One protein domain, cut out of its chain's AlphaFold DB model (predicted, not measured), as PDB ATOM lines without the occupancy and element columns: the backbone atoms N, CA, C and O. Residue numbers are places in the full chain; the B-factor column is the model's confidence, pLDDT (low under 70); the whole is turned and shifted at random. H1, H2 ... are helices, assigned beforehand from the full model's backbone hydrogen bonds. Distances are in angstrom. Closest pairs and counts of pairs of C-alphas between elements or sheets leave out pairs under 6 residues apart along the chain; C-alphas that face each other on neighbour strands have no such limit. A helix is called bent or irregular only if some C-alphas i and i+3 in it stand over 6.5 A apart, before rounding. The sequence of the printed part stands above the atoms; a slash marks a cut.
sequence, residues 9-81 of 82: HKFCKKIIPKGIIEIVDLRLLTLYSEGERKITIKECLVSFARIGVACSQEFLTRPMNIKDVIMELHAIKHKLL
ATOM      1  N   HIS A   9     -15.697 -34.600 -17.757       89.44
ATOM      2  CA  HIS A   9     -15.603 -35.845 -18.521       89.44
ATOM      3  C   HIS A   9     -14.522 -35.782 -19.616       89.44
ATOM      4  O   HIS A   9     -13.685 -36.682 -19.716       89.44
ATOM      5  N   LYS A  10     -14.497 -34.709 -20.424       90.06
ATOM      6  CA  LYS A  10     -13.495 -34.529 -21.491       90.06
ATOM      7  C   LYS A  10     -12.082 -34.373 -20.925       90.06
ATOM      8  O   LYS A  10     -11.146 -34.961 -21.466       90.06
ATOM      9  N   PHE A  11     -11.938 -33.625 -19.834       91.81
ATOM     10  CA  PHE A  11     -10.673 -33.459 -19.126       91.81
ATOM     11  C   PHE A  11     -10.144 -34.804 -18.607       91.81
ATOM     12  O   PHE A  11      -9.036 -35.206 -18.963       91.81
ATOM     13  N   CYS A  12     -10.965 -35.551 -17.861       91.38
ATOM     14  CA  CYS A  12     -10.613 -36.869 -17.335       91.38
ATOM     15  C   CYS A  12     -10.217 -37.837 -18.459       91.38
ATOM     16  O   CYS A  12      -9.161 -38.464 -18.394       91.38
ATOM     17  N   LYS A  13     -11.000 -37.900 -19.543       90.50
ATOM     18  CA  LYS A  13     -10.700 -38.748 -20.708       90.50
ATOM     19  C   LYS A  13      -9.333 -38.438 -21.340       90.50
ATOM     20  O   LYS A  13      -8.661 -39.360 -21.797       90.50
ATOM     21  N   LYS A  14      -8.918 -37.164 -21.349       91.00
ATOM     22  CA  LYS A  14      -7.624 -36.705 -21.886       91.00
ATOM     23  C   LYS A  14      -6.460 -37.020 -20.940       91.00
ATOM     24  O   LYS A  14      -5.428 -37.500 -21.403       91.00
ATOM     25  N   ILE A  15      -6.612 -36.765 -19.638       91.94
ATOM     26  CA  ILE A  15      -5.498 -36.824 -18.677       91.94
ATOM     27  C   ILE A  15      -5.241 -38.230 -18.115       91.94
ATOM     28  O   ILE A  15      -4.082 -38.589 -17.916       91.94
ATOM     29  N   ILE A  16      -6.272 -39.064 -17.928       93.00
ATOM     30  CA  ILE A  16      -6.163 -40.389 -17.281       93.00
ATOM     31  C   ILE A  16      -5.038 -41.274 -17.851       93.00
ATOM     32  O   ILE A  16      -4.299 -41.852 -17.058       93.00
ATOM     33  N   PRO A  17      -4.828 -41.398 -19.178       86.38
ATOM     34  CA  PRO A  17      -3.786 -42.283 -19.701       86.38
ATOM     35  C   PRO A  17      -2.353 -41.897 -19.307       86.38
ATOM     36  O   PRO A  17      -1.478 -42.759 -19.330       86.38
ATOM     37  N   LYS A  18      -2.089 -40.620 -18.990       85.88
ATOM     38  CA  LYS A  18      -0.723 -40.101 -18.788       85.88
ATOM     39  C   LYS A  18      -0.512 -39.460 -17.414       85.88
ATOM     40  O   LYS A  18       0.519 -39.706 -16.798       85.88
ATOM     41  N   GLY A  19      -1.497 -38.710 -16.927       87.50
ATOM     42  CA  GLY A  19      -1.424 -37.867 -15.732       87.50
ATOM     43  C   GLY A  19      -2.358 -38.290 -14.598       87.50
ATOM     44  O   GLY A  19      -2.724 -37.457 -13.782       87.50
ATOM     45  N   ILE A  20      -2.768 -39.565 -14.514       89.44
ATOM     46  CA  ILE A  20      -3.639 -40.054 -13.422       89.44
ATOM     47  C   ILE A  20      -3.100 -39.675 -12.029       89.44
ATOM     48  O   ILE A  20      -3.870 -39.322 -11.148       89.44
ATOM     49  N   ILE A  21      -1.774 -39.691 -11.850       87.06
ATOM     50  CA  ILE A  21      -1.087 -39.419 -10.577       87.06
ATOM     51  C   ILE A  21      -1.301 -37.969 -10.116       87.06
ATOM     52  O   ILE A  21      -1.292 -37.704  -8.921       87.06
ATOM     53  N   GLU A  22      -1.527 -37.047 -11.049       87.56
ATOM     54  CA  GLU A  22      -1.713 -35.621 -10.763       87.56
ATOM     55  C   GLU A  22      -3.122 -35.307 -10.246       87.56
ATOM     56  O   GLU A  22      -3.337 -34.257  -9.649       87.56
ATOM     57  N   ILE A  23      -4.087 -36.202 -10.489       87.94
ATOM     58  CA  ILE A  23      -5.507 -35.961 -10.189       87.94
ATOM     59  C   ILE A  23      -6.082 -36.906  -9.132       87.94
ATOM     60  O   ILE A  23      -7.149 -36.630  -8.587       87.94
ATOM     61  N   VAL A  24      -5.420 -38.032  -8.862       87.12
ATOM     62  CA  VAL A  24      -5.843 -38.971  -7.817       87.12
ATOM     63  C   VAL A  24      -5.434 -38.466  -6.442       87.12
ATOM     64  O   VAL A  24      -4.393 -37.836  -6.268       87.12
ATOM     65  N   ASP A  25      -6.257 -38.786  -5.448       87.19
ATOM     66  CA  ASP A  25      -5.947 -38.498  -4.055       87.19
ATOM     67  C   ASP A  25      -4.610 -39.152  -3.666       87.19
ATOM     68  O   ASP A  25      -4.428 -40.363  -3.828       87.19
ATOM     69  N   LEU A  26      -3.681 -38.349  -3.135       79.75
ATOM     70  CA  LEU A  26      -2.347 -38.794  -2.723       79.75
ATOM     71  C   LEU A  26      -2.404 -39.968  -1.738       79.75
ATOM     72  O   LEU A  26      -1.502 -40.803  -1.744       79.75
ATOM     73  N   ARG A  27      -3.479 -40.089  -0.947       82.75
ATOM     74  CA  ARG A  27      -3.686 -41.210  -0.019       82.75
ATOM     75  C   ARG A  27      -3.743 -42.557  -0.741       82.75
ATOM     76  O   ARG A  27      -3.256 -43.553  -0.214       82.75
ATOM     77  N   LEU A  28      -4.270 -42.589  -1.968       78.44
ATOM     78  CA  LEU A  28      -4.288 -43.795  -2.804       78.44
ATOM     79  C   LEU A  28      -2.884 -44.194  -3.272       78.44
ATOM     80  O   LEU A  28      -2.641 -45.363  -3.548       78.44
ATOM     81  N   LEU A  29      -1.955 -43.239  -3.349       76.88
ATOM     82  CA  LEU A  29      -0.566 -43.480  -3.735       76.88
ATOM     83  C   LEU A  29       0.303 -43.861  -2.529       76.88
ATOM     84  O   LEU A  29       1.202 -44.690  -2.655       76.88
ATOM     85  N   THR A  30       0.037 -43.279  -1.355       70.06
ATOM     86  CA  THR A  30       0.808 -43.543  -0.129       70.06
ATOM     87  C   THR A  30       0.574 -44.939   0.432       70.06
ATOM     88  O   THR A  30       1.502 -45.524   0.982       70.06
ATOM     89  N   LEU A  31      -0.631 -45.498   0.254       67.19
ATOM     90  CA  LEU A  31      -1.007 -46.827   0.760       67.19
ATOM     91  C   LEU A  31      -0.162 -47.978   0.194       67.19
ATOM     92  O   LEU A  31      -0.233 -49.096   0.693       67.19
ATOM     93  N   TYR A  32       0.645 -47.720  -0.832       64.19
ATOM     94  CA  TYR A  32       1.321 -48.778  -1.565       64.19
ATOM     95  C   TYR A  32       2.725 -48.402  -2.059       64.19
ATOM     96  O   TYR A  32       3.191 -48.870  -3.101       64.19
ATOM     97  N   SER A  33       3.404 -47.525  -1.324       60.09
ATOM     98  CA  SER A  33       4.684 -46.935  -1.734       60.09
ATOM     99  C   SER A  33       5.888 -47.899  -1.780       60.09
ATOM    100  O   SER A  33       6.983 -47.472  -2.139       60.09
ATOM    101  N   GLU A  34       5.716 -49.195  -1.504       58.47
ATOM    102  CA  GLU A  34       6.817 -50.164  -1.464       58.47
ATOM    103  C   GLU A  34       6.992 -50.950  -2.781       58.47
ATOM    104  O   GLU A  34       6.294 -51.936  -3.043       58.47
ATOM    105  N   GLY A  35       7.989 -50.550  -3.580       64.06
ATOM    106  CA  GLY A  35       8.595 -51.375  -4.637       64.06
ATOM    107  C   GLY A  35       7.729 -51.628  -5.881       64.06
ATOM    108  O   GLY A  35       7.035 -50.731  -6.364       64.06
ATOM    109  N   GLU A  36       7.786 -52.858  -6.413       60.81
ATOM    110  CA  GLU A  36       7.102 -53.299  -7.648       60.81
ATOM    111  C   GLU A  36       5.582 -53.049  -7.638       60.81
ATOM    112  O   GLU A  36       4.975 -52.839  -8.689       60.81
ATOM    113  N   ARG A  37       4.970 -52.946  -6.449       66.12
ATOM    114  CA  ARG A  37       3.539 -52.647  -6.270       66.12
ATOM    115  C   ARG A  37       3.131 -51.280  -6.835       66.12
ATOM    116  O   ARG A  37       1.982 -51.110  -7.245       66.12
ATOM    117  N   LYS A  38       4.053 -50.315  -6.931       66.88
ATOM    118  CA  LYS A  38       3.758 -48.951  -7.405       66.88
ATOM    119  C   LYS A  38       3.335 -48.902  -8.880       66.88
ATOM    120  O   LYS A  38       2.457 -48.112  -9.233       66.88
ATOM    121  N   ILE A  39       3.935 -49.736  -9.737       66.31
ATOM    122  CA  ILE A  39       3.583 -49.810 -11.167       66.31
ATOM    123  C   ILE A  39       2.178 -50.400 -11.315       66.31
ATOM    124  O   ILE A  39       1.324 -49.790 -11.963       66.31
ATOM    125  N   THR A  40       1.907 -51.498 -10.606       77.50
ATOM    126  CA  THR A  40       0.605 -52.179 -10.574       77.50
ATOM    127  C   THR A  40      -0.533 -51.234 -10.192       77.50
ATOM    128  O   THR A  40      -1.630 -51.309 -10.740       77.50
ATOM    129  N   ILE A  41      -0.286 -50.281  -9.295       83.62
ATOM    130  CA  ILE A  41      -1.325 -49.354  -8.831       83.62
ATOM    131  C   ILE A  41      -1.583 -48.230  -9.791       83.62
ATOM    132  O   ILE A  41      -2.737 -47.861  -9.980       83.62
ATOM    133  N   LYS A  42      -0.543 -47.695 -10.428       85.69
ATOM    134  CA  LYS A  42      -0.761 -46.734 -11.503       85.69
ATOM    135  C   LYS A  42      -1.642 -47.367 -12.581       85.69
ATOM    136  O   LYS A  42      -2.627 -46.761 -12.989       85.69
ATOM    137  N   GLU A  43      -1.330 -48.592 -12.999       87.88
ATOM    138  CA  GLU A  43      -2.122 -49.328 -13.988       87.88
ATOM    139  C   GLU A  43      -3.545 -49.628 -13.504       87.88
ATOM    140  O   GLU A  43      -4.502 -49.472 -14.271       87.88
ATOM    141  N   CYS A  44      -3.698 -49.976 -12.225       89.31
ATOM    142  CA  CYS A  44      -4.991 -50.157 -11.574       89.31
ATOM    143  C   CYS A  44      -5.822 -48.869 -11.647       89.31
ATOM    144  O   CYS A  44      -6.908 -48.864 -12.222       89.31
ATOM    145  N   LEU A  45      -5.279 -47.749 -11.169       90.75
ATOM    146  CA  LEU A  45      -5.948 -46.447 -11.152       90.75
ATOM    147  C   LEU A  45      -6.328 -45.976 -12.558       90.75
ATOM    148  O   LEU A  45      -7.444 -45.498 -12.755       90.75
ATOM    149  N   VAL A  46      -5.450 -46.152 -13.555       92.75
ATOM    150  CA  VAL A  46      -5.779 -45.852 -14.960       92.75
ATOM    151  C   VAL A  46      -6.966 -46.692 -15.427       92.75
ATOM    152  O   VAL A  46      -7.877 -46.161 -16.063       92.75
ATOM    153  N   SER A  47      -6.968 -47.991 -15.128       92.44
ATOM    154  CA  SER A  47      -8.008 -48.914 -15.590       92.44
ATOM    155  C   SER A  47      -9.360 -48.623 -14.927       92.44
ATOM    156  O   SER A  47     -10.361 -48.470 -15.624       92.44
ATOM    157  N   PHE A  48      -9.380 -48.420 -13.606       91.50
ATOM    158  CA  PHE A  48     -10.580 -48.018 -12.867       91.50
ATOM    159  C   PHE A  48     -11.133 -46.673 -13.347       91.50
ATOM    160  O   PHE A  48     -12.331 -46.541 -13.596       91.50
ATOM    161  N   ALA A  49     -10.269 -45.672 -13.530       92.69
ATOM    162  CA  ALA A  49     -10.702 -44.352 -13.968       92.69
ATOM    163  C   ALA A  49     -11.269 -44.372 -15.398       92.69
ATOM    164  O   ALA A  49     -12.221 -43.648 -15.687       92.69
ATOM    165  N   ARG A  50     -10.746 -45.228 -16.291       92.44
ATOM    166  CA  ARG A  50     -11.315 -45.437 -17.637       92.44
ATOM    167  C   ARG A  50     -12.742 -45.976 -17.581       92.44
ATOM    168  O   ARG A  50     -13.592 -45.458 -18.304       92.44
ATOM    169  N   ILE A  51     -13.004 -46.954 -16.712       92.31
ATOM    170  CA  ILE A  51     -14.359 -47.472 -16.475       92.31
ATOM    171  C   ILE A  51     -15.255 -46.350 -15.947       92.31
ATOM    172  O   ILE A  51     -16.312 -46.095 -16.516       92.31
ATOM    173  N   GLY A  52     -14.811 -45.615 -14.921       90.44
ATOM    174  CA  GLY A  52     -15.576 -44.502 -14.350       90.44
ATOM    175  C   GLY A  52     -15.933 -43.424 -15.382       90.44
ATOM    176  O   GLY A  52     -17.080 -42.984 -15.447       90.44
ATOM    177  N   VAL A  53     -14.987 -43.048 -16.250       90.56
ATOM    178  CA  VAL A  53     -15.249 -42.115 -17.355       90.56
ATOM    179  C   VAL A  53     -16.275 -42.686 -18.327       90.56
ATOM    180  O   VAL A  53     -17.219 -41.978 -18.666       90.56
ATOM    181  N   ALA A  54     -16.145 -43.948 -18.740       88.44
ATOM    182  CA  ALA A  54     -17.113 -44.582 -19.634       88.44
ATOM    183  C   ALA A  54     -18.528 -44.645 -19.029       88.44
ATOM    184  O   ALA A  54     -19.503 -44.381 -19.730       88.44
ATOM    185  N   CYS A  55     -18.646 -44.919 -17.726       87.25
ATOM    186  CA  CYS A  55     -19.921 -44.924 -17.005       87.25
ATOM    187  C   CYS A  55     -20.535 -43.522 -16.850       87.25
ATOM    188  O   CYS A  55     -21.750 -43.393 -16.773       87.25
ATOM    189  N   SER A  56     -19.711 -42.470 -16.813       86.38
ATOM    190  CA  SER A  56     -20.155 -41.073 -16.643       86.38
ATOM    191  C   SER A  56     -20.667 -40.398 -17.922       86.38
ATOM    192  O   SER A  56     -20.909 -39.192 -17.929       86.38
ATOM    193  N   GLN A  57     -20.766 -41.124 -19.036       80.25
ATOM    194  CA  GLN A  57     -21.164 -40.528 -20.305       80.25
ATOM    195  C   GLN A  57     -22.672 -40.213 -20.311       80.25
ATOM    196  O   GLN A  57     -23.502 -41.114 -20.263       80.25
ATOM    197  N   GLU A  58     -23.011 -38.921 -20.389       61.06
ATOM    198  CA  GLU A  58     -24.380 -38.382 -20.242       61.06
ATOM    199  C   GLU A  58     -25.378 -38.857 -21.313       61.06
ATOM    200  O   GLU A  58     -26.581 -38.892 -21.065       61.06
ATOM    201  N   PHE A  59     -24.903 -39.248 -22.500       60.38
ATOM    202  CA  PHE A  59     -25.772 -39.694 -23.590       60.38
ATOM    203  C   PHE A  59     -25.833 -41.224 -23.656       60.38
ATOM    204  O   PHE A  59     -24.872 -41.896 -24.039       60.38
ATOM    205  N   LEU A  60     -27.012 -41.747 -23.307       57.59
ATOM    206  CA  LEU A  60     -27.386 -43.160 -23.158       57.59
ATOM    207  C   LEU A  60     -27.245 -44.039 -24.421       57.59
ATOM    208  O   LEU A  60     -27.689 -45.182 -24.420       57.59
ATOM    209  N   THR A  61     -26.619 -43.575 -25.503       57.72
ATOM    210  CA  THR A  61     -26.455 -44.394 -26.715       57.72
ATOM    211  C   THR A  61     -25.532 -45.598 -26.511       57.72
ATOM    212  O   THR A  61     -25.580 -46.521 -27.321       57.72
ATOM    213  N   ARG A  62     -24.693 -45.612 -25.459       59.81
ATOM    214  CA  ARG A  62     -23.871 -46.778 -25.067       59.81
ATOM    215  C   ARG A  62     -23.229 -46.645 -23.666       59.81
ATOM    216  O   ARG A  62     -22.007 -46.739 -23.552       59.81
ATOM    217  N   PRO A  63     -23.988 -46.386 -22.586       66.12
ATOM    218  CA  PRO A  63     -23.437 -46.545 -21.247       66.12
ATOM    219  C   PRO A  63     -22.969 -47.997 -21.112       66.12
ATOM    220  O   PRO A  63     -23.645 -48.913 -21.588       66.12
ATOM    221  N   MET A  64     -21.798 -48.205 -20.511       77.31
ATOM    222  CA  MET A  64     -21.351 -49.557 -20.187       77.31
ATOM    223  C   MET A  64     -22.439 -50.211 -19.331       77.31
ATOM    224  O   MET A  64     -22.821 -49.667 -18.293       77.31
ATOM    225  N   ASN A  65     -22.983 -51.342 -19.783       85.69
ATOM    226  CA  ASN A  65     -23.969 -52.037 -18.973       85.69
ATOM    227  C   ASN A  65     -23.261 -52.606 -17.726       85.69
ATOM    228  O   ASN A  65     -22.057 -52.862 -17.742       85.69
ATOM    229  N   ILE A  66     -23.996 -52.819 -16.633       88.94
ATOM    230  CA  ILE A  66     -23.381 -53.258 -15.372       88.94
ATOM    231  C   ILE A  66     -22.647 -54.604 -15.493       88.94
ATOM    232  O   ILE A  66     -21.662 -54.826 -14.795       88.94
ATOM    233  N   LYS A  67     -23.086 -55.493 -16.396       91.38
ATOM    234  CA  LYS A  67     -22.411 -56.774 -16.644       91.38
ATOM    235  C   LYS A  67     -21.045 -56.547 -17.287       91.38
ATOM    236  O   LYS A  67     -20.077 -57.137 -16.823       91.38
ATOM    237  N   ASP A  68     -20.956 -55.655 -18.272       90.62
ATOM    238  CA  ASP A  68     -19.696 -55.282 -18.923       90.62
ATOM    239  C   ASP A  68     -18.734 -54.657 -17.905       90.62
ATOM    240  O   ASP A  68     -17.569 -55.037 -17.840       90.62
ATOM    241  N   VAL A  69     -19.236 -53.767 -17.038       91.94
ATOM    242  CA  VAL A  69     -18.441 -53.175 -15.946       91.94
ATOM    243  C   VAL A  69     -17.875 -54.260 -15.032       91.94
ATOM    244  O   VAL A  69     -16.685 -54.250 -14.729       91.94
ATOM    245  N   ILE A  70     -18.707 -55.210 -14.595       94.31
ATOM    246  CA  ILE A  70     -18.273 -56.315 -13.729       94.31
ATOM    247  C   ILE A  70     -17.225 -57.185 -14.434       94.31
ATOM    248  O   ILE A  70     -16.239 -57.579 -13.811       94.31
ATOM    249  N   MET A  71     -17.409 -57.478 -15.724       94.56
ATOM    250  CA  MET A  71     -16.443 -58.245 -16.514       94.56
ATOM    251  C   MET A  71     -15.090 -57.532 -16.609       94.56
ATOM    252  O   MET A  71     -14.061 -58.152 -16.338       94.56
ATOM    253  N   GLU A  72     -15.081 -56.236 -16.917       93.69
ATOM    254  CA  GLU A  72     -13.859 -55.425 -16.983       93.69
ATOM    255  C   GLU A  72     -13.160 -55.338 -15.618       93.69
ATOM    256  O   GLU A  72     -11.943 -55.498 -15.524       93.69
ATOM    257  N   LEU A  73     -13.914 -55.167 -14.525       93.75
ATOM    258  CA  LEU A  73     -13.354 -55.167 -13.169       93.75
ATOM    259  C   LEU A  73     -12.700 -56.510 -12.812       93.75
ATOM    260  O   LEU A  73     -11.609 -56.527 -12.237       93.75
ATOM    261  N   HIS A  74     -13.322 -57.636 -13.172       94.19
ATOM    262  CA  HIS A  74     -12.715 -58.955 -12.987       94.19
ATOM    263  C   HIS A  74     -11.450 -59.132 -13.831       94.19
ATOM    264  O   HIS A  74     -10.456 -59.651 -13.321       94.19
ATOM    265  N   ALA A  75     -11.452 -58.663 -15.081       92.94
ATOM    266  CA  ALA A  75     -10.280 -58.712 -15.950       92.94
ATOM    267  C   ALA A  75      -9.108 -57.893 -15.377       92.94
ATOM    268  O   ALA A  75      -7.974 -58.372 -15.353       92.94
ATOM    269  N   ILE A  76      -9.379 -56.696 -14.845       92.00
ATOM    270  CA  ILE A  76      -8.380 -55.862 -14.158       92.00
ATOM    271  C   ILE A  76      -7.821 -56.594 -12.940       92.00
ATOM    272  O   ILE A  76      -6.602 -56.653 -12.776       92.00
ATOM    273  N   LYS A  77      -8.690 -57.176 -12.102       90.12
ATOM    274  CA  LYS A  77      -8.267 -57.936 -10.921       90.12
ATOM    275  C   LYS A  77      -7.341 -59.087 -11.311       90.12
ATOM    276  O   LYS A  77      -6.247 -59.163 -10.776       90.12
ATOM    277  N   HIS A  78      -7.737 -59.919 -12.274       90.56
ATOM    278  CA  HIS A  78      -6.932 -61.056 -12.731       90.56
ATOM    279  C   HIS A  78      -5.595 -60.623 -13.351       90.56
ATOM    280  O   HIS A  78      -4.585 -61.302 -13.207       90.56
ATOM    281  N   LYS A  79      -5.571 -59.488 -14.058       87.81
ATOM    282  CA  LYS A  79      -4.348 -58.969 -14.679       87.81
ATOM    283  C   LYS A  79      -3.347 -58.429 -13.653       87.81
ATOM    284  O   LYS A  79      -2.146 -58.565 -13.860       87.81
ATOM    285  N   LEU A  80      -3.829 -57.752 -12.612       84.00
ATOM    286  CA  LEU A  80      -2.987 -56.976 -11.693       84.00
ATOM    287  C   LEU A  80      -2.745 -57.661 -10.342       84.00
ATOM    288  O   LEU A  80      -1.806 -57.292  -9.642       84.00
ATOM    289  N   LEU A  81      -3.591 -58.619  -9.970       76.81
ATOM    290  CA  LEU A  81      -3.544 -59.379  -8.721       76.81
ATOM    291  C   LEU A  81      -3.764 -60.873  -9.044       76.81
ATOM    292  O   LEU A  81      -4.878 -61.364  -8.827       76.81
TER     293      LEU A  81
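What this domain is: This is residues 9 to 81 of the 82 residues of an uncharacterized protein of Arachis hypogaea (UniProt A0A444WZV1). Look for three helices side by side in a row, H1, H3 and H4, each running the opposite way to its neighbour, with the long H3 in the middle and H1 and H4 along two sides of it. The short helix H2 sits in the turn from H1 to H3, near the first part of H3, and the loops of residues 31 to 36 and 56 to 65 lie at the two ends of the long axis. The printed part has 73 residues with four named helices, H1, H2, H3 and H4 in that order, and no named strand, and its class is all helix. It is only just compact, close to loose, with a radius of gyration of the C-alphas of 13.3 A, and its elongated outline spans 42 by 27 by 17 A.

How they stand to each other: Start with H1, residues 9 to 23, and set it beside H3, residues 37 to 55: they touch, and their closest C-alphas, those of Ile 16 and Val 46, are 5.9 A apart. Their lines stand at a shallow tilt of 11 degrees, opposite ways. Next look at H2, residues 26 to 30, which is close to H3 but not clearly touching; the closest C-alphas, those of Leu 29 and Ile 41, are 7.8 A apart. H2 is also close to H1 but not clearly touching, with the C-alphas of Ile 21 and Leu 29 closest at 8.0 A. Then go to H4, residues 66 to 80: H3 and H4 form a helical hairpin and touch, with the C-alphas of Thr 40 and Leu 80 closest at 6.1 A. They run opposite ways at a shallow tilt of 11 degrees. H4 is apart from H1 and from H2. In H2, H3 and H4 every O i to N i+4 pair is within hydrogen-bond range; in H1 5 of 11 are, beside 6 of 12 O i to N i+3 pairs.

Where its parts are: Find C-alpha 9 at (-15.603, -35.845, -18.521); from there H1 runs 13.1 A to C-alpha 23. H1 is irregular: C-alphas 18 and 21 are 8.2 A apart. H2, from Leu 26 to Thr 30, measures 6.3 A. Find C-alpha 37 at (3.539, -52.647, -6.270), where H3 begins; it runs 26.9 A to Cys 55. H4 runs 21.1 A from Ile 66 to C-alpha 80 at (-2.987, -56.976, -11.693).

The domain as a whole: The two C-alphas farthest apart, those of Glu 34 and Thr 61, are 42.2 A apart. The printed part, residues 9 to 81, has no cut. The link from H1 to H2 is tight, the links from H2 to H3 and from H3 to H4 are short, and no link is long. The mean pLDDT of the printed part is 82.8, and you will find values under 70 at residues 31 to 39 and 58 to 63.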